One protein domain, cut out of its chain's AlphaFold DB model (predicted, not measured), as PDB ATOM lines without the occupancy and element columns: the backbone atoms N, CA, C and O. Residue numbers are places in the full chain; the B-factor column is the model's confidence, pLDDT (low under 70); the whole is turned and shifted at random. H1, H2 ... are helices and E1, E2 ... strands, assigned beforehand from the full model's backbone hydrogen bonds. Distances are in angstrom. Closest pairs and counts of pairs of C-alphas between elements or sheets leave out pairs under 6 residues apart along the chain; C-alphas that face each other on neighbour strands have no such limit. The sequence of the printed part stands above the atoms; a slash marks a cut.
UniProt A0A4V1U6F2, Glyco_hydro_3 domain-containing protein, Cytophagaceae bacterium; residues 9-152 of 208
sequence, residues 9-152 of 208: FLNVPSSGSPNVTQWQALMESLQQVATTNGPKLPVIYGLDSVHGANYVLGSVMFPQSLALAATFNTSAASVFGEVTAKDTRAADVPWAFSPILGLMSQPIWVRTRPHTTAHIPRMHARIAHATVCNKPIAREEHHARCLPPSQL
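AT A GLANCE: This is residues 9 to 152 of the 208 residues of the protein "Glyco_hydro_3 domain-containing protein" of Cytophagaceae bacterium (UniProt A0A4V1U6F2). Two helices, H3 and H5, pack on each other along one side of the model, with a small cluster of H2, H4 and E2 near the first residues of H3, while the long helix H1 lies at the opposite end. Between these ends runs a loose strip of short parallel pairings: E1 pairs with residues 9 to 10 and with 95 to 96, and residues 95 to 96 pair with 144 to 145. The printed part has 144 residues with five named helices and two named strands, in the order H1, E1, H2, H3, H4, E2, H5. The class is mostly helix, although under half of the residues, 63, are in named elements. The whole is compact, with a radius of gyration of the C-alphas of 16.0 A and spans of 50 by 34 by 31 A.

HOW THE PARTS SIT: H3, residues 74 to 90, touches H5, residues 121 to 132, at a steep tilt of 40 degrees, the same way; their closest C-alphas, those of Gly 81 and Thr 131, are 4.7 A apart. H2, residues 65 to 70, only just touches H5, with 3 pairs of C-alphas within 8 A, the closest those of Ala 69 and Ile 127 at 7.0 A; H5 does so with residues 123 to 127 alone. H2 and H3 are close but not clearly touching, at 6.8 A between the C-alphas of Leu 68 and Ala 77. H2 touches H4, residues 112 to 115, where the C-alphas of Leu 66 and Arg 113 are closest at 5.8 A. E2, residues 116 to 118, has its C-alpha of Thr 117 4.5 A from that of Leu 66, and residues 102 to 103 pair with it, parallel. H1, residues 20 to 36, touches no helix; it is close to H3 but not clearly touching, at 6.6 A between the C-alphas of Val 20 and Ala 90. E1, residues 44 to 47, and E2 are apart, and each pairs with no named strand. In H1, H2, H3 and H5 every O i to N i+4 pair is within hydrogen-bond range; H4 is too short for such a pair.

IN THESE COORDINATES: H3 is 24.7 A long, from C-alpha 74 at (3.045, -30.995, -1.716). H1 is 24.3 A long and begins at C-alpha 20 at (15.016, -26.006, 24.314). H5 is 16.3 A long and ends at C-alpha 132 at (6.626, -21.365, 2.810). E1 measures 10.1 A, H2 8.8 A, H4 6.1 A and E2 5.7 A.

THE WHOLE: The two farthest C-alphas, those of Thr 36 and Pro 107, are 49.8 A apart. The printed part has no cut. The links E1 to H2 and H3 to H4 are long. Mean pLDDT of the printed part is 78.5, with residues 113 to 118 and 134 to 152 under 70.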
ATOM      1  N   PHE A   9      21.851 -12.151  15.102       89.94
ATOM      2  CA  PHE A   9      22.783 -13.264  15.273       89.94
ATOM      3  C   PHE A   9      22.314 -14.474  14.473       89.94
ATOM      4  O   PHE A   9      21.132 -14.607  14.153       89.94
ATOM      5  N   LEU A  10      23.257 -15.346  14.142       90.62
ATOM      6  CA  LEU A  10      22.984 -16.609  13.478       90.62
ATOM      7  C   LEU A  10      23.938 -17.686  13.991       90.62
ATOM      8  O   LEU A  10      24.995 -17.352  14.530       90.62
ATOM      9  N   ASN A  11      23.586 -18.940  13.711       87.38
ATOM     10  CA  ASN A  11      24.331 -20.163  14.035       87.38
ATOM     11  C   ASN A  11      24.070 -20.714  15.445       87.38
ATOM     12  O   ASN A  11      23.328 -20.137  16.222       87.38
ATOM     13  N   VAL A  12      24.643 -21.875  15.750       86.19
ATOM     14  CA  VAL A  12      24.540 -22.548  17.047       86.19
ATOM     15  C   VAL A  12      25.579 -21.979  18.017       86.19
ATOM     16  O   VAL A  12      26.729 -21.783  17.620       86.19
ATOM     17  N   PRO A  13      25.221 -21.729  19.288       79.06
ATOM     18  CA  PRO A  13      26.139 -21.167  20.281       79.06
ATOM     19  C   PRO A  13      27.265 -22.122  20.712       79.06
ATOM     20  O   PRO A  13      28.242 -21.673  21.306       79.06
ATOM     21  N   SER A  14      27.145 -23.428  20.460       74.69
ATOM     22  CA  SER A  14      28.108 -24.445  20.893       74.69
ATOM     23  C   SER A  14      28.335 -25.515  19.819       74.69
ATOM     24  O   SER A  14      27.620 -25.588  18.823       74.69
ATOM     25  N   SER A  15      29.348 -26.363  20.020       70.38
ATOM     26  CA  SER A  15      29.682 -27.490  19.135       70.38
ATOM     27  C   SER A  15      28.689 -28.664  19.197       70.38
ATOM     28  O   SER A  15      28.916 -29.687  18.554       70.38
ATOM     29  N   GLY A  16      27.589 -28.533  19.945       76.81
ATOM     30  CA  GLY A  16      26.504 -29.512  20.030       76.81
ATOM     31  C   GLY A  16      25.137 -28.853  19.850       76.81
ATOM     32  O   GLY A  16      25.053 -27.637  19.733       76.81
ATOM     33  N   SER A  17      24.063 -29.645  19.836       80.12
ATOM     34  CA  SER A  17      22.690 -29.123  19.762       80.12
ATOM     35  C   SER A  17      22.176 -28.794  21.168       80.12
ATOM     36  O   SER A  17      21.961 -29.728  21.946       80.12
ATOM     37  N   PRO A  18      21.963 -27.511  21.522       86.06
ATOM     38  CA  PRO A  18      21.387 -27.150  22.807       86.06
ATOM     39  C   PRO A  18      19.955 -27.674  22.928       86.06
ATOM     40  O   PRO A  18      19.231 -27.830  21.937       86.06
ATOM     41  N   ASN A  19      19.535 -27.940  24.158       90.25
ATOM     42  CA  ASN A  19      18.138 -28.238  24.453       90.25
ATOM     43  C   ASN A  19      17.291 -26.954  24.448       90.25
ATOM     44  O   ASN A  19      17.802 -25.834  24.412       90.25
ATOM     45  N   VAL A  20      15.968 -27.122  24.443       90.44
ATOM     46  CA  VAL A  20      15.016 -26.006  24.314       90.44
ATOM     47  C   VAL A  20      15.210 -24.954  25.413       90.44
ATOM     48  O   VAL A  20      15.226 -23.764  25.123       90.44
ATOM     49  N   THR A  21      15.438 -25.376  26.658       90.81
ATOM     50  CA  THR A  21      15.630 -24.460  27.793       90.81
ATOM     51  C   THR A  21      16.924 -23.652  27.690       90.81
ATOM     52  O   THR A  21      16.933 -22.471  28.027       90.81
ATOM     53  N   GLN A  22      18.010 -24.243  27.178       91.62
ATOM     54  CA  GLN A  22      19.249 -23.510  26.897       91.62
ATOM     55  C   GLN A  22      19.050 -22.461  25.801       91.62
ATOM     56  O   GLN A  22      19.570 -21.352  25.917       91.62
ATOM     57  N   TRP A  23      18.286 -22.789  24.756       91.19
ATOM     58  CA  TRP A  23      17.942 -21.841  23.697       91.19
ATOM     59  C   TRP A  23      17.120 -20.661  24.225       91.19
ATOM     60  O   TRP A  23      17.461 -19.512  23.943       91.19
ATOM     61  N   GLN A  24      16.103 -20.931  25.043       91.19
ATOM     62  CA  GLN A  24      15.271 -19.900  25.670       91.19
ATOM     63  C   GLN A  24      16.099 -18.981  26.575       91.19
ATOM     64  O   GLN A  24      16.069 -17.765  26.401       91.19
ATOM     65  N   ALA A  25      16.934 -19.545  27.454       92.00
ATOM     66  CA  ALA A  25      17.813 -18.762  28.324       92.00
ATOM     67  C   ALA A  25      18.796 -17.881  27.529       92.00
ATOM     68  O   ALA A  25      19.035 -16.721  27.876       92.00
ATOM     69  N   LEU A  26      19.345 -18.400  26.424       91.69
ATOM     70  CA  LEU A  26      20.194 -17.621  25.526       91.69
ATOM     71  C   LEU A  26      19.415 -16.461  24.896       91.69
ATOM     72  O   LEU A  26      19.885 -15.323  24.928       91.69
ATOM     73  N   MET A  27      18.232 -16.726  24.345       90.69
ATOM     74  CA  MET A  27      17.392 -15.704  23.721       90.69
ATOM     75  C   MET A  27      16.983 -14.616  24.715       90.69
ATOM     76  O   MET A  27      17.098 -13.431  24.397       90.69
ATOM     77  N   GLU A  28      16.583 -14.992  25.929       92.25
ATOM     78  CA  GLU A  28      16.272 -14.055  27.011       92.25
ATOM     79  C   GLU A  28      17.470 -13.163  27.343       92.25
ATOM     80  O   GLU A  28      17.335 -11.937  27.364       92.25
ATOM     81  N   SER A  29      18.659 -13.753  27.505       91.19
ATOM     82  CA  SER A  29      19.884 -13.000  27.793       91.19
ATOM     83  C   SER A  29      20.222 -11.993  26.685       91.19
ATOM     84  O   SER A  29      20.540 -10.834  26.961       91.19
ATOM     85  N   LEU A  30      20.078 -12.389  25.415       89.94
ATOM     86  CA  LEU A  30      20.352 -11.526  24.267       89.94
ATOM     87  C   LEU A  30      19.355 -10.368  24.192       89.94
ATOM     88  O   LEU A  30      19.761  -9.222  23.979       89.94
ATOM     89  N   GLN A  31      18.063 -10.634  24.401       89.56
ATOM     90  CA  GLN A  31      17.046  -9.581  24.394       89.56
ATOM     91  C   GLN A  31      17.193  -8.629  25.583       89.56
ATOM     92  O   GLN A  31      17.007  -7.417  25.428       89.56
ATOM     93  N   GLN A  32      17.576  -9.139  26.755       90.19
ATOM     94  CA  GLN A  32      17.840  -8.312  27.927       90.19
ATOM     95  C   GLN A  32      19.019  -7.367  27.672       90.19
ATOM     96  O   GLN A  32      18.897  -6.161  27.890       90.19
ATOM     97  N   VAL A  33      20.132  -7.870  27.128       88.25
ATOM     98  CA  VAL A  33      21.291  -7.027  26.789       88.25
ATOM     99  C   VAL A  33      20.930  -5.991  25.722       88.25
ATOM    100  O   VAL A  33      21.330  -4.830  25.839       88.25
ATOM    101  N   ALA A  34      20.145  -6.371  24.711       86.12
ATOM    102  CA  ALA A  34      19.691  -5.454  23.665       86.12
ATOM    103  C   ALA A  34      18.801  -4.319  24.196       86.12
ATOM    104  O   ALA A  34      18.881  -3.189  23.708       86.12
ATOM    105  N   THR A  35      17.981  -4.614  25.208       84.81
ATOM    106  CA  THR A  35      17.044  -3.659  25.813       84.81
ATOM    107  C   THR A  35      17.727  -2.739  26.826       84.81
ATOM    108  O   THR A  35      17.429  -1.546  26.854       84.81
ATOM    109  N   THR A  36      18.650  -3.269  27.637       85.38
ATOM    110  CA  THR A  36      19.308  -2.512  28.716       85.38
ATOM    111  C   THR A  36      20.494  -1.694  28.213       85.38
ATOM    112  O   THR A  36      20.584  -0.505  28.500       85.38
ATOM    113  N   ASN A  37      21.394  -2.325  27.453       79.12
ATOM    114  CA  ASN A  37      22.688  -1.742  27.076       79.12
ATOM    115  C   ASN A  37      22.774  -1.392  25.585       79.12
ATOM    116  O   ASN A  37      23.691  -0.694  25.165       79.12
ATOM    117  N   GLY A  38      21.867  -1.934  24.771       73.38
ATOM    118  CA  GLY A  38      21.884  -1.802  23.320       73.38
ATOM    119  C   GLY A  38      20.982  -0.688  22.774       73.38
ATOM    120  O   GLY A  38      20.488   0.164  23.515       73.38
ATOM    121  N   PRO A  39      20.705  -0.713  21.458       73.12
ATOM    122  CA  PRO A  39      19.903   0.300  20.767       73.12
ATOM    123  C   PRO A  39      18.397   0.265  21.109       73.12
ATOM    124  O   PRO A  39      17.606   0.910  20.423       73.12
ATOM    125  N   LYS A  40      17.978  -0.487  22.142       81.31
ATOM    126  CA  LYS A  40      16.569  -0.709  22.531       81.31
ATOM    127  C   LYS A  40      15.707  -1.300  21.406       81.31
ATOM    128  O   LYS A  40      14.491  -1.115  21.376       81.31
ATOM    129  N   LEU A  41      16.342  -2.016  20.478       82.00
ATOM    130  CA  LEU A  41      15.699  -2.739  19.386       82.00
ATOM    131  C   LEU A  41      15.749  -4.244  19.676       82.00
ATOM    132  O   LEU A  41      16.786  -4.724  20.137       82.00
ATOM    133  N   PRO A  42      14.670  -4.995  19.392       83.00
ATOM    134  CA  PRO A  42      14.689  -6.440  19.545       83.00
ATOM    135  C   PRO A  42      15.664  -7.052  18.541       83.00
ATOM    136  O   PRO A  42      15.646  -6.725  17.351       83.00
ATOM    137  N   VAL A  43      16.500  -7.960  19.026       87.88
ATOM    138  CA  VAL A  43      17.478  -8.674  18.204       87.88
ATOM    139  C   VAL A  43      16.790  -9.829  17.487       87.88
ATOM    140  O   VAL A  43      15.941 -10.509  18.063       87.88
ATOM    141  N   ILE A  44      17.157 -10.074  16.230       90.38
ATOM    142  CA  ILE A  44      16.653 -11.222  15.469       90.38
ATOM    143  C   ILE A  44      17.697 -12.338  15.505       90.38
ATOM    144  O   ILE A  44      18.860 -12.117  15.178       90.38
ATOM    145  N   TYR A  45      17.278 -13.548  15.870       90.56
ATOM    146  CA  TYR A  45      18.136 -14.729  15.830       90.56
ATOM    147  C   TYR A  45      17.710 -15.654  14.694       90.56
ATOM    148  O   TYR A  45      16.529 -15.988  14.590       90.56
ATOM    149  N   GLY A  46      18.662 -16.033  13.843       89.81
ATOM    150  CA  GLY A  46      18.465 -16.951  12.726       89.81
ATOM    151  C   GLY A  46      19.041 -18.337  13.007       89.81
ATOM    152  O   GLY A  46      20.218 -18.459  13.342       89.81
ATOM    153  N   LEU A  47      18.237 -19.382  12.813       88.44
ATOM    154  CA  LEU A  47      18.678 -20.773  12.916       88.44
ATOM    155  C   LEU A  47      18.480 -21.514  11.595       88.44
ATOM    156  O   LEU A  47      17.426 -21.443  10.959       88.44
ATOM    157  N   ASP A  48      19.488 -22.277  11.194       88.19
ATOM    158  CA  ASP A  48      19.386 -23.199  10.067       88.19
ATOM    159  C   ASP A  48      18.513 -24.384  10.480       88.19
ATOM    160  O   ASP A  48      18.951 -25.252  11.228       88.19
ATOM    161  N   SER A  49      17.257 -24.379  10.024       87.69
ATOM    162  CA  SER A  49      16.252 -25.425  10.279       87.69
ATOM    163  C   SER A  49      15.860 -26.105   8.963       87.69
ATOM    164  O   SER A  49      14.747 -25.964   8.448       87.69
ATOM    165  N   VAL A  50      16.838 -26.753   8.335       86.19
ATOM    166  CA  VAL A  50      16.802 -27.129   6.910       86.19
ATOM    167  C   VAL A  50      16.035 -28.425   6.639       86.19
ATOM    168  O   VAL A  50      15.430 -28.571   5.577       86.19
ATOM    169  N   HIS A  51      16.020 -29.349   7.600       89.19
ATOM    170  CA  HIS A  51      15.289 -30.619   7.539       89.19
ATOM    171  C   HIS A  51      14.641 -30.947   8.899       89.19
ATOM    172  O   HIS A  51      14.715 -32.069   9.398       89.19
ATOM    173  N   GLY A  52      14.014 -29.936   9.504       87.06
ATOM    174  CA  GLY A  52      13.598 -29.921  10.910       87.06
ATOM    175  C   GLY A  52      14.439 -28.922  11.703       87.06
ATOM    176  O   GLY A  52      15.342 -28.297  11.142       87.06
ATOM    177  N   ALA A  53      14.165 -28.752  12.997       88.00
ATOM    178  CA  ALA A  53      14.982 -27.903  13.866       88.00
ATOM    179  C   ALA A  53      16.276 -28.637  14.260       88.00
ATOM    180  O   ALA A  53      16.464 -29.038  15.407       88.00
ATOM    181  N   ASN A  54      17.172 -28.847  13.291       88.25
ATOM    182  CA  ASN A  54      18.338 -29.732  13.413       88.25
ATOM    183  C   ASN A  54      19.308 -29.366  14.548       88.25
ATOM    184  O   ASN A  54      20.058 -30.217  15.024       88.25
ATOM    185  N   TYR A  55      19.274 -28.114  14.994       88.75
ATOM    186  CA  TYR A  55      20.107 -27.595  16.075       88.75
ATOM    187  C   TYR A  55      19.385 -27.464  17.421       88.75
ATOM    188  O   TYR A  55      19.932 -26.900  18.366       88.75
ATOM    189  N   VAL A  56      18.174 -28.004  17.525       89.12
ATOM    190  CA  VAL A  56      17.425 -28.116  18.777       89.12
ATOM    191  C   VAL A  56      17.386 -29.587  19.168       89.12
ATOM    192  O   VAL A  56      16.921 -30.431  18.401       89.12
ATOM    193  N   LEU A  57      17.900 -29.911  20.351       90.88
ATOM    194  CA  LEU A  57      17.886 -31.283  20.849       90.88
ATOM    195  C   LEU A  57      16.445 -31.743  21.116       90.88
ATOM    196  O   LEU A  57      15.690 -31.054  21.800       90.88
ATOM    197  N   GLY A  58      16.087 -32.925  20.608       87.25
ATOM    198  CA  GLY A  58      14.749 -33.507  20.767       87.25
ATOM    199  C   GLY A  58      13.722 -33.069  19.716       87.25
ATOM    200  O   GLY A  58      12.548 -33.403  19.857       87.25
ATOM    201  N   SER A  59      14.140 -32.346  18.674       90.25
ATOM    202  CA  SER A  59      13.266 -31.955  17.563       90.25
ATOM    203  C   SER A  59      12.971 -33.103  16.594       90.25
ATOM    204  O   SER A  59      13.692 -34.106  16.522       90.25
ATOM    205  N   VAL A  60      11.910 -32.936  15.801       91.69
ATOM    206  CA  VAL A  60      11.567 -33.887  14.744       91.69
ATOM    207  C   VAL A  60      12.504 -33.692  13.554       91.69
ATOM    208  O   VAL A  60      12.546 -32.634  12.922       91.69
ATOM    209  N   MET A  61      13.230 -34.755  13.207       91.12
ATOM    210  CA  MET A  61      14.107 -34.787  12.039       91.12
ATOM    211  C   MET A  61      13.370 -35.341  10.824       91.12
ATOM    212  O   MET A  61      12.855 -36.459  10.837       91.12
ATOM    213  N   PHE A  62      13.369 -34.569   9.745       91.56
ATOM    214  CA  PHE A  62      12.792 -34.962   8.469       91.56
ATOM    215  C   PHE A  62      13.863 -35.425   7.476       91.56
ATOM    216  O   PHE A  62      15.043 -35.090   7.614       91.56
ATOM    217  N   PRO A  63      13.458 -36.150   6.418       90.25
ATOM    218  CA  PRO A  63      14.319 -36.371   5.269       90.25
ATOM    219  C   PRO A  63      14.791 -35.042   4.663       90.25
ATOM    220  O   PRO A  63      14.064 -34.046   4.660       90.25
ATOM    221  N   GLN A  64      15.997 -35.034   4.093       88.25
ATOM    222  CA  GLN A  64      16.533 -33.858   3.401       88.25
ATOM    223  C   GLN A  64      15.644 -33.439   2.217       88.25
ATOM    224  O   GLN A  64      14.871 -34.236   1.679       88.25
ATOM    225  N   SER A  65      15.781 -32.187   1.769       84.69
ATOM    226  CA  SER A  65      14.907 -31.577   0.756       84.69
ATOM    227  C   SER A  65      14.787 -32.385  -0.546       84.69
ATOM    228  O   SER A  65      13.727 -32.363  -1.173       84.69
ATOM    229  N   LEU A  66      15.826 -33.137  -0.928       86.19
ATOM    230  CA  LEU A  66      15.794 -34.014  -2.102       86.19
ATOM    231  C   LEU A  66      14.842 -35.205  -1.914       86.19
ATOM    232  O   LEU A  66      14.073 -35.537  -2.813       86.19
ATOM    233  N   ALA A  67      14.860 -35.827  -0.735       88.12
ATOM    234  CA  ALA A  67      13.961 -36.928  -0.405       88.12
ATOM    235  C   ALA A  67      12.513 -36.438  -0.287       88.12
ATOM    236  O   ALA A  67      11.605 -37.086  -0.801       88.12
ATOM    237  N   LEU A  68      12.301 -35.250   0.294       86.38
ATOM    238  CA  LEU A  68      10.982 -34.615   0.324       86.38
ATOM    239  C   LEU A  68      10.427 -34.414  -1.093       86.38
ATOM    240  O   LEU A  68       9.248 -34.661  -1.341       86.38
ATOM    241  N   ALA A  69      11.270 -34.028  -2.046       86.00
ATOM    242  CA  ALA A  69      10.843 -33.857  -3.425       86.00
ATOM    243  C   ALA A  69      10.590 -35.155  -4.182       86.00
ATOM    244  O   ALA A  69       9.684 -35.193  -5.016       86.00
ATOM    245  N   ALA A  70      11.340 -36.212  -3.867       88.00
ATOM    246  CA  ALA A  70      11.131 -37.541  -4.429       88.00
ATOM    247  C   ALA A  70       9.738 -38.110  -4.098       88.00
ATOM    248  O   ALA A  70       9.236 -38.953  -4.833       88.00
ATOM    249  N   THR A  71       9.073 -37.613  -3.046       89.12
ATOM    250  CA  THR A  71       7.689 -38.007  -2.714       89.12
ATOM    251  C   THR A  71       6.641 -37.468  -3.688       89.12
ATOM    252  O   THR A  71       5.494 -37.909  -3.672       89.12
ATOM    253  N   PHE A  72       6.989 -36.456  -4.486       88.69
ATOM    254  CA  PHE A  72       6.071 -35.685  -5.323       88.69
ATOM    255  C   PHE A  72       4.834 -35.100  -4.608       88.69
ATOM    256  O   PHE A  72       3.896 -34.634  -5.259       88.69
ATOM    257  N   ASN A  73       4.840 -35.055  -3.272       90.44
ATOM    258  CA  ASN A  73       3.678 -34.714  -2.464       90.44
ATOM    259  C   ASN A  73       3.825 -33.331  -1.810       90.44
ATOM    260  O   ASN A  73       4.578 -33.135  -0.856       90.44
ATOM    261  N   THR A  74       3.045 -32.355  -2.281       88.50
ATOM    262  CA  THR A  74       3.045 -30.995  -1.716       88.50
ATOM    263  C   THR A  74       2.414 -30.917  -0.325       88.50
ATOM    264  O   THR A  74       2.733 -30.002   0.426       88.50
ATOM    265  N   SER A  75       1.535 -31.855   0.038       89.81
ATOM    266  CA  SER A  75       0.953 -31.900   1.384       89.81
ATOM    267  C   SER A  75       2.012 -32.262   2.423       89.81
ATOM    268  O   SER A  75       2.086 -31.625   3.468       89.81
ATOM    269  N   ALA A  76       2.885 -33.224   2.106       89.31
ATOM    270  CA  ALA A  76       4.008 -33.585   2.968       89.31
ATOM    271  C   ALA A  76       4.963 -32.397   3.176       89.31
ATOM    272  O   ALA A  76       5.401 -32.141   4.293       89.31
ATOM    273  N   ALA A  77       5.217 -31.613   2.122       88.00
ATOM    274  CA  ALA A  77       6.043 -30.406   2.197       88.00
ATOM    275  C   ALA A  77       5.437 -29.286   3.061       88.00
ATOM    276  O   ALA A  77       6.180 -28.491   3.643       88.00
ATOM    277  N   SER A  78       4.105 -29.232   3.150       89.38
ATOM    278  CA  SER A  78       3.386 -28.305   4.024       89.38
ATOM    279  C   SER A  78       3.505 -28.722   5.494       89.38
ATOM    280  O   SER A  78       3.926 -27.923   6.330       89.38
ATOM    281  N   VAL A  79       3.263 -30.005   5.794       90.12
ATOM    282  CA  VAL A  79       3.435 -30.568   7.146       90.12
ATOM    283  C   VAL A  79       4.881 -30.421   7.623       90.12
ATOM    284  O   VAL A  79       5.121 -29.976   8.742       90.12
ATOM    285  N   PHE A  80       5.851 -30.700   6.749       89.56
ATOM    286  CA  PHE A  80       7.271 -30.462   7.006       89.56
ATOM    287  C   PHE A  80       7.538 -29.023   7.469       89.56
ATOM    288  O   PHE A  80       8.176 -28.793   8.498       89.56
ATOM    289  N   GLY A  81       7.017 -28.045   6.724       87.62
ATOM    290  CA  GLY A  81       7.166 -26.637   7.067       87.62
ATOM    291  C   GLY A  81       6.472 -26.256   8.375       87.62
ATOM    292  O   GLY A  81       6.928 -25.322   9.027       87.62
ATOM    293  N   GLU A  82       5.389 -26.940   8.749       88.38
ATOM    294  CA  GLU A  82       4.611 -26.662   9.958       88.38
ATOM    295  C   GLU A  82       5.337 -27.162  11.200       88.38
ATOM    296  O   GLU A  82       5.576 -26.382  12.118       88.38
ATOM    297  N   VAL A  83       5.740 -28.431  11.199       90.31
ATOM    298  CA  VAL A  83       6.456 -29.037  12.326       90.31
ATOM    299  C   VAL A  83       7.796 -28.341  12.537       90.31
ATOM    300  O   VAL A  83       8.119 -27.966  13.656       90.31
ATOM    301  N   THR A  84       8.525 -28.049  11.454       89.88
ATOM    302  CA  THR A  84       9.790 -27.306  11.555       89.88
ATOM    303  C   THR A  84       9.581 -25.930  12.191       89.88
ATOM    304  O   THR A  84      10.349 -25.541  13.059       89.88
ATOM    305  N   ALA A  85       8.531 -25.195  11.803       87.06
ATOM    306  CA  ALA A  85       8.248 -23.888  12.398       87.06
ATOM    307  C   ALA A  85       7.876 -23.991  13.884       87.06
ATOM    308  O   ALA A  85       8.300 -23.145  14.663       87.06
ATOM    309  N   LYS A  86       7.120 -25.023  14.278       89.38
ATOM    310  CA  LYS A  86       6.759 -25.285  15.678       89.38
ATOM    311  C   LYS A  86       7.984 -25.596  16.536       89.38
ATOM    312  O   LYS A  86       8.150 -24.989  17.589       89.38
ATOM    313  N   ASP A  87       8.870 -26.461  16.056       89.94
ATOM    314  CA  ASP A  87      10.076 -26.848  16.793       89.94
ATOM    315  C   ASP A  87      11.069 -25.682  16.911       89.94
ATOM    316  O   ASP A  87      11.616 -25.435  17.985       89.94
ATOM    317  N   THR A  88      11.263 -24.904  15.836       88.94
ATOM    318  CA  THR A  88      12.084 -23.682  15.889       88.94
ATOM    319  C   THR A  88      11.471 -22.645  16.834       88.94
ATOM    320  O   THR A  88      12.208 -21.969  17.554       88.94
ATOM    321  N   ARG A  89      10.131 -22.563  16.900       87.50
ATOM    322  CA  ARG A  89       9.442 -21.670  17.838       87.50
ATOM    323  C   ARG A  89       9.657 -22.056  19.282       87.50
ATOM    324  O   ARG A  89       9.775 -21.174  20.121       87.50
ATOM    325  N   ALA A  90       9.645 -23.354  19.570       89.06
ATOM    326  CA  ALA A  90       9.823 -23.850  20.925       89.06
ATOM    327  C   ALA A  90      11.164 -23.374  21.507       89.06
ATOM    328  O   ALA A  90      11.228 -23.027  22.682       89.06
ATOM    329  N   ALA A  91      12.197 -23.269  20.664       87.25
ATOM    330  CA  ALA A  91      13.508 -22.712  20.996       87.25
ATOM    331  C   ALA A  91      13.569 -21.163  21.009       87.25
ATOM    332  O   ALA A  91      14.658 -20.600  21.070       87.25
ATOM    333  N   ASP A  92      12.433 -20.465  20.910       89.06
ATOM    334  CA  ASP A  92      12.308 -18.997  20.855       89.06
ATOM    335  C   ASP A  92      13.082 -18.298  19.724       89.06
ATOM    336  O   ASP A  92      13.255 -17.077  19.718       89.06
ATOM    337  N   VAL A  93      13.486 -19.043  18.695       88.00
ATOM    338  CA  VAL A  93      14.157 -18.481  17.523       88.00
ATOM    339  C   VAL A  93      13.103 -17.972  16.534       88.00
ATOM    340  O   VAL A  93      12.342 -18.771  16.001       88.00
ATOM    341  N   PRO A  94      13.057 -16.669  16.198       85.88
ATOM    342  CA  PRO A  94      12.012 -16.109  15.334       85.88
ATOM    343  C   PRO A  94      12.253 -16.303  13.826       85.88
ATOM    344  O   PRO A  94      11.347 -16.056  13.022       85.88
ATOM    345  N   TRP A  95      13.460 -16.701  13.417       88.00
ATOM    346  CA  TRP A  95      13.855 -16.779  12.013       88.00
ATOM    347  C   TRP A  95      14.497 -18.127  11.672       88.00
ATOM    348  O   TRP A  95      15.509 -18.515  12.248       88.00
ATOM    349  N   ALA A  96      13.916 -18.824  10.693       88.19
ATOM    350  CA  ALA A  96      14.439 -20.080  10.164       88.19
ATOM    351  C   ALA A  96      15.019 -19.898   8.749       88.19
ATOM    352  O   ALA A  96      14.350 -19.366   7.854       88.19
ATOM    353  N   PHE A  97      16.229 -20.403   8.498       87.31
ATOM    354  CA  PHE A  97      16.825 -20.466   7.155       87.31
ATOM    355  C   PHE A  97      16.338 -21.705   6.390       87.31
ATOM    356  O   PHE A  97      17.063 -22.670   6.162       87.31
ATOM    357  N   SER A  98      15.054 -21.706   6.035       84.00
ATOM    358  CA  SER A  98      14.400 -22.819   5.345       84.00
ATOM    359  C   SER A  98      13.177 -22.329   4.568       84.00
ATOM    360  O   SER A  98      12.471 -21.437   5.054       84.00
ATOM    361  N   PRO A  99      12.858 -22.898   3.391       82.88
ATOM    362  CA  PRO A  99      13.502 -24.034   2.720       82.88
ATOM    363  C   PRO A  99      14.759 -23.652   1.930       82.88
ATOM    364  O   PRO A  99      14.903 -22.516   1.479       82.88
ATOM    365  N   ILE A 100      15.634 -24.632   1.680       82.19
ATOM    366  CA  ILE A 100      16.729 -24.445   0.730       82.19
ATOM    367  C   ILE A 100      16.222 -24.716  -0.681       82.19
ATOM    368  O   ILE A 100      15.752 -25.810  -0.999       82.19
ATOM    369  N   LEU A 101      16.345 -23.697  -1.526       80.19
ATOM    370  CA  LEU A 101      15.825 -23.704  -2.882       80.19
ATOM    371  C   LEU A 101      16.919 -23.921  -3.946       80.19
ATOM    372  O   LEU A 101      16.889 -23.341  -5.023       80.19
ATOM    373  N   GLY A 102      17.905 -24.781  -3.688       78.44
ATOM    374  CA  GLY A 102      18.906 -25.119  -4.705       78.44
ATOM    375  C   GLY A 102      18.293 -25.880  -5.888       78.44
ATOM    376  O   GLY A 102      17.531 -26.827  -5.677       78.44
ATOM    377  N   LEU A 103      18.643 -25.501  -7.124       81.38
ATOM    378  CA  LEU A 103      18.382 -26.306  -8.323       81.38
ATOM    379  C   LEU A 103      19.603 -27.158  -8.653       81.38
ATOM    380  O   LEU A 103      20.728 -26.660  -8.694       81.38
ATOM    381  N   MET A 104      19.374 -28.442  -8.915       74.06
ATOM    382  CA  MET A 104      20.452 -29.356  -9.274       74.06
ATOM    383  C   MET A 104      20.799 -29.169 -10.736       74.06
ATOM    384  O   MET A 104      19.972 -29.483 -11.578       74.06
ATOM    385  N   SER A 105      22.010 -28.696 -11.023       74.06
ATOM    386  CA  SER A 105      22.558 -28.717 -12.388       74.06
ATOM    387  C   SER A 105      23.658 -29.768 -12.550       74.06
ATOM    388  O   SER A 105      23.796 -30.340 -13.624       74.06
ATOM    389  N   GLN A 106      24.435 -30.050 -11.494       80.81
ATOM    390  CA  GLN A 106      25.567 -30.980 -11.538       80.81
ATOM    391  C   GLN A 106      25.605 -31.867 -10.282       80.81
ATOM    392  O   GLN A 106      25.783 -31.337  -9.183       80.81
ATOM    393  N   PRO A 107      25.513 -33.205 -10.415       79.31
ATOM    394  CA  PRO A 107      25.414 -34.115  -9.268       79.31
ATOM    395  C   PRO A 107      26.694 -34.194  -8.422       79.31
ATOM    396  O   PRO A 107      26.650 -34.680  -7.296       79.31
ATOM    397  N   ILE A 108      27.829 -33.708  -8.942       86.12
ATOM    398  CA  ILE A 108      29.111 -33.685  -8.226       86.12
ATOM    399  C   ILE A 108      29.139 -32.653  -7.092       86.12
ATOM    400  O   ILE A 108      30.002 -32.704  -6.217       86.12
ATOM    401  N   TRP A 109      28.203 -31.699  -7.083       81.81
ATOM    402  CA  TRP A 109      28.194 -30.664  -6.064       81.81
ATOM    403  C   TRP A 109      27.891 -31.259  -4.685       81.81
ATOM    404  O   TRP A 109      26.894 -31.953  -4.488       81.81
ATOM    405  N   VAL A 110      28.712 -30.940  -3.686       81.62
ATOM    406  CA  VAL A 110      28.586 -31.499  -2.325       81.62
ATOM    407  C   VAL A 110      27.246 -31.182  -1.653       81.62
ATOM    408  O   VAL A 110      26.803 -31.899  -0.759       81.62
ATOM    409  N   ARG A 111      26.547 -30.135  -2.110       73.19
ATOM    410  CA  ARG A 111      25.235 -29.734  -1.580       73.19
ATOM    411  C   ARG A 111      24.048 -30.397  -2.291       73.19
ATOM    412  O   ARG A 111      22.897 -30.062  -2.010       73.19
ATOM    413  N   THR A 112      24.308 -31.383  -3.152       70.94
ATOM    414  CA  THR A 112      23.277 -32.072  -3.938       70.94
ATOM    415  C   THR A 112      22.184 -32.681  -3.076       70.94
ATOM    416  O   THR A 112      21.017 -32.355  -3.263       70.94
ATOM    417  N   ARG A 113      22.528 -33.510  -2.090       58.25
ATOM    418  CA  ARG A 113      21.511 -34.070  -1.190       58.25
ATOM    419  C   ARG A 113      20.955 -33.059  -0.176       58.25
ATOM    420  O   ARG A 113      19.732 -32.945  -0.098       58.25
ATOM    421  N   PRO A 114      21.790 -32.284   0.552       52.88
ATOM    422  CA  PRO A 114      21.281 -31.491   1.669       52.88
ATOM    423  C   PRO A 114      20.520 -30.221   1.275       52.88
ATOM    424  O   PRO A 114      19.748 -29.729   2.085       52.88
ATOM    425  N   HIS A 115      20.732 -29.669   0.076       56.22
ATOM    426  CA  HIS A 115      20.230 -28.329  -0.284       56.22
ATOM    427  C   HIS A 115      19.338 -28.306  -1.522       56.22
ATOM    428  O   HIS A 115      18.760 -27.272  -1.857       56.22
ATOM    429  N   THR A 116      19.253 -29.420  -2.243       60.78
ATOM    430  CA  THR A 116      18.564 -29.426  -3.525       60.78
ATOM    431  C   THR A 116      17.213 -30.079  -3.387       60.78
ATOM    432  O   THR A 116      17.111 -31.224  -2.966       60.78
ATOM    433  N   THR A 117      16.168 -29.366  -3.784       60.38
ATOM    434  CA  THR A 117      14.821 -29.933  -3.814       60.38
ATOM    435  C   THR A 117      14.599 -30.694  -5.123       60.38
ATOM    436  O   THR A 117      14.104 -31.800  -5.093       60.38
ATOM    437  N   ALA A 118      14.990 -30.184  -6.298       62.47
ATOM    438  CA  ALA A 118      14.798 -30.921  -7.558       62.47
ATOM    439  C   ALA A 118      15.722 -30.420  -8.680       62.47
ATOM    440  O   ALA A 118      16.165 -29.275  -8.656       62.47
ATOM    441  N   HIS A 119      15.938 -31.254  -9.704       72.56
ATOM    442  CA  HIS A 119      16.482 -30.818 -11.003       72.56
ATOM    443  C   HIS A 119      15.420 -30.083 -11.847       72.56
ATOM    444  O   HIS A 119      15.735 -29.288 -12.722       72.56
ATOM    445  N   ILE A 120      14.129 -30.335 -11.588       78.44
ATOM    446  CA  ILE A 120      13.014 -29.769 -12.359       78.44
ATOM    447  C   ILE A 120      12.523 -28.469 -11.692       78.44
ATOM    448  O   ILE A 120      11.915 -28.547 -10.615       78.44
ATOM    449  N   PRO A 121      12.661 -27.286 -12.332       82.19
ATOM    450  CA  PRO A 121      12.303 -25.998 -11.721       82.19
ATOM    451  C   PRO A 121      10.833 -25.892 -11.303       82.19
ATOM    452  O   PRO A 121      10.495 -25.308 -10.275       82.19
ATOM    453  N   ARG A 122       9.929 -26.506 -12.073       84.50
ATOM    454  CA  ARG A 122       8.494 -26.488 -11.764       84.50
ATOM    455  C   ARG A 122       8.160 -27.278 -10.500       84.50
ATOM    456  O   ARG A 122       7.291 -26.864  -9.738       84.50
ATOM    457  N   MET A 123       8.821 -28.415 -10.290       81.62
ATOM    458  CA  MET A 123       8.620 -29.222  -9.087       81.62
ATOM    459  C   MET A 123       9.172 -28.491  -7.865       81.62
ATOM    460  O   MET A 123       8.495 -28.362  -6.848       81.62
ATOM    461  N   HIS A 124      10.364 -27.929  -8.035       83.19
ATOM    462  CA  HIS A 124      11.039 -27.108  -7.052       83.19
ATOM    463  C   HIS A 124      10.154 -25.959  -6.537       83.19
ATOM    464  O   HIS A 124       9.904 -25.855  -5.339       83.19
ATOM    465  N   ALA A 125       9.577 -25.167  -7.447       85.44
ATOM    466  CA  ALA A 125       8.692 -24.057  -7.096       85.44
ATOM    467  C   ALA A 125       7.420 -24.502  -6.347       85.44
ATOM    468  O   ALA A 125       6.950 -23.804  -5.449       85.44
ATOM    469  N   ARG A 126       6.855 -25.672  -6.684       87.00
ATOM    470  CA  ARG A 126       5.657 -26.200  -6.004       87.00
ATOM    471  C   ARG A 126       5.946 -26.604  -4.562       87.00
ATOM    472  O   ARG A 126       5.138 -26.303  -3.688       87.00
ATOM    473  N   ILE A 127       7.074 -27.271  -4.324       84.88
ATOM    474  CA  ILE A 127       7.494 -27.674  -2.976       84.88
ATOM    475  C   ILE A 127       7.845 -26.435  -2.157       84.88
ATOM    476  O   ILE A 127       7.340 -26.283  -1.051       84.88
ATOM    477  N   ALA A 128       8.609 -25.505  -2.737       84.19
ATOM    478  CA  ALA A 128       8.952 -24.230  -2.115       84.19
ATOM    479  C   ALA A 128       7.711 -23.474  -1.629       84.19
ATOM    480  O   ALA A 128       7.616 -23.085  -0.465       84.19
ATOM    481  N   HIS A 129       6.727 -23.315  -2.516       85.69
ATOM    482  CA  HIS A 129       5.478 -22.639  -2.195       85.69
ATOM    483  C   HIS A 129       4.715 -23.352  -1.072       85.69
ATOM    484  O   HIS A 129       4.202 -22.690  -0.173       85.69
ATOM    485  N   ALA A 130       4.643 -24.684  -1.111       85.88
ATOM    486  CA  ALA A 130       3.956 -25.467  -0.089       85.88
ATOM    487  C   ALA A 130       4.632 -25.363   1.285       85.88
ATOM    488  O   ALA A 130       3.938 -25.255   2.286       85.88
ATOM    489  N   THR A 131       5.965 -25.347   1.336       83.00
ATOM    490  CA  THR A 131       6.721 -25.230   2.588       83.00
ATOM    491  C   THR A 131       6.664 -23.821   3.184       83.00
ATOM    492  O   THR A 131       6.647 -23.686   4.405       83.00
ATOM    493  N   VAL A 132       6.633 -22.769   2.353       82.44
ATOM    494  CA  VAL A 132       6.626 -21.365   2.810       82.44
ATOM    495  C   VAL A 132       5.218 -20.840   3.087       82.44
ATOM    496  O   VAL A 132       4.961 -20.354   4.185       82.44
ATOM    497  N   CYS A 133       4.302 -20.914   2.113       73.69
ATOM    498  CA  CYS A 133       2.945 -20.365   2.236       73.69
ATOM    499  C   CYS A 133       2.014 -21.360   2.960       73.69
ATOM    500  O   CYS A 133       0.873 -21.563   2.540       73.69
ATOM    501  N   ASN A 134       2.500 -21.975   4.048       61.53
ATOM    502  CA  ASN A 134       1.705 -22.859   4.896       61.53
ATOM    503  C   ASN A 134       0.375 -22.200   5.266       61.53
ATOM    504  O   ASN A 134       0.310 -20.995   5.532       61.53
ATOM    505  N   LYS A 135      -0.697 -23.004   5.275       43.12
ATOM    506  CA  LYS A 135      -2.003 -22.574   5.793       43.12
ATOM    507  C   LYS A 135      -1.810 -21.976   7.193       43.12
ATOM    508  O   LYS A 135      -0.890 -22.402   7.886       43.12
ATOM    509  N   PRO A 136      -2.616 -20.975   7.591       38.97
ATOM    510  CA  PRO A 136      -2.371 -20.211   8.807       38.97
ATOM    511  C   PRO A 136      -2.411 -21.136  10.022       38.97
ATOM    512  O   PRO A 136      -3.474 -21.489  10.523       38.97
ATOM    513  N   ILE A 137      -1.223 -21.520  10.472       38.88
ATOM    514  CA  ILE A 137      -0.974 -21.984  11.825       38.88
ATOM    515  C   ILE A 137      -1.291 -20.793  12.742       38.88
ATOM    516  O   ILE A 137      -1.215 -19.640  12.303       38.88
ATOM    517  N   ALA A 138      -1.743 -21.066  13.966       29.19
ATOM    518  CA  ALA A 138      -2.201 -20.065  14.923       29.19
ATOM    519  C   ALA A 138      -1.301 -18.813  14.935       29.19
ATOM    520  O   ALA A 138      -0.081 -18.887  14.812       29.19
ATOM    521  N   ARG A 139      -1.943 -17.647  15.069       30.25
ATOM    522  CA  ARG A 139      -1.447 -16.272  14.835       30.25
ATOM    523  C   ARG A 139      -0.103 -15.896  15.500       30.25
ATOM    524  O   ARG A 139       0.401 -14.810  15.224       30.25
ATOM    525  N   GLU A 140       0.438 -16.748  16.364       35.69
ATOM    526  CA  GLU A 140       1.626 -16.552  17.201       35.69
ATOM    527  C   GLU A 140       2.846 -17.397  16.762       35.69
ATOM    528  O   GLU A 140       3.949 -17.154  17.242       35.69
ATOM    529  N   GLU A 141       2.696 -18.321  15.801       43.38
ATOM    530  CA  GLU A 141       3.735 -19.299  15.407       43.38
ATOM    531  C   GLU A 141       4.460 -18.956  14.083       43.38
ATOM    532  O   GLU A 141       5.237 -19.745  13.538       43.38
ATOM    533  N   HIS A 142       4.215 -17.772  13.515       45.81
ATOM    534  CA  HIS A 142       4.828 -17.370  12.248       45.81
ATOM    535  C   HIS A 142       6.297 -16.955  12.422       45.81
ATOM    536  O   HIS A 142       6.607 -16.050  13.195       45.81
ATOM    537  N   HIS A 143       7.180 -17.574  11.637       49.41
ATOM    538  CA  HIS A 143       8.608 -17.256  11.569       49.41
ATOM    539  C   HIS A 143       8.910 -16.471  10.300       49.41
ATOM    540  O   HIS A 143       8.302 -16.716   9.251       49.41
ATOM    541  N   ALA A 144       9.896 -15.578  10.370       45.38
ATOM    542  CA  ALA A 144      10.546 -15.121   9.151       45.38
ATOM    543  C   ALA A 144      11.226 -16.335   8.496       45.38
ATOM    544  O   ALA A 144      11.761 -17.202   9.188       45.38
ATOM    545  N   ARG A 145      11.177 -16.427   7.168       46.75
ATOM    546  CA  ARG A 145      11.914 -17.427   6.386       46.75
ATOM    547  C   ARG A 145      12.736 -16.682   5.364       46.75
ATOM    548  O   ARG A 145      12.180 -15.846   4.652       46.75
ATOM    549  N   CYS A 146      14.031 -16.971   5.288       41.69
ATOM    550  CA  CYS A 146      14.875 -16.340   4.280       41.69
ATOM    551  C   CYS A 146      15.225 -17.287   3.149       41.69
ATOM    552  O   CYS A 146      15.672 -18.411   3.360       41.69
ATOM    553  N   LEU A 147      15.013 -16.776   1.940       34.56
ATOM    554  CA  LEU A 147      15.494 -17.366   0.706       34.56
ATOM    555  C   LEU A 147      16.966 -16.946   0.538       34.56
ATOM    556  O   LEU A 147      17.251 -15.749   0.611       34.56
ATOM    557  N   PRO A 148      17.911 -17.882   0.352       26.80
ATOM    558  CA  PRO A 148      19.323 -17.545   0.190       26.80
ATOM    559  C   PRO A 148      19.594 -16.725  -1.095       26.80
ATOM    560  O   PRO A 148      18.818 -16.781  -2.053       26.80
ATOM    561  N   PRO A 149      20.710 -15.965  -1.141       25.19
ATOM    562  CA  PRO A 149      20.917 -14.843  -2.068       25.19
ATOM    563  C   PRO A 149      21.006 -15.180  -3.565       25.19
ATOM    564  O   PRO A 149      20.935 -14.266  -4.383       25.19
ATOM    565  N   SER A 150      21.075 -16.450  -3.977       27.91
ATOM    566  CA  SER A 150      21.076 -16.807  -5.406       27.91
ATOM    567  C   SER A 150      19.716 -16.627  -6.104       27.91
ATOM    568  O   SER A 150      19.593 -16.956  -7.282       27.91
ATOM    569  N   GLN A 151      18.683 -16.122  -5.411       39.81
ATOM    570  CA  GLN A 151      17.293 -16.175  -5.892       39.81
ATOM    571  C   GLN A 151      16.482 -14.877  -5.816       39.81
ATOM    572  O   GLN A 151      15.276 -14.901  -6.052       39.81
ATOM    573  N   LEU A 152      17.115 -13.721  -5.603       30.23
ATOM    574  CA  LEU A 152      16.415 -12.428  -5.701       30.23
ATOM    575  C   LEU A 152      15.948 -12.068  -7.133       30.23
ATOM    576  O   LEU A 152      15.278 -11.055  -7.311       30.23
TER     577      LEU A 152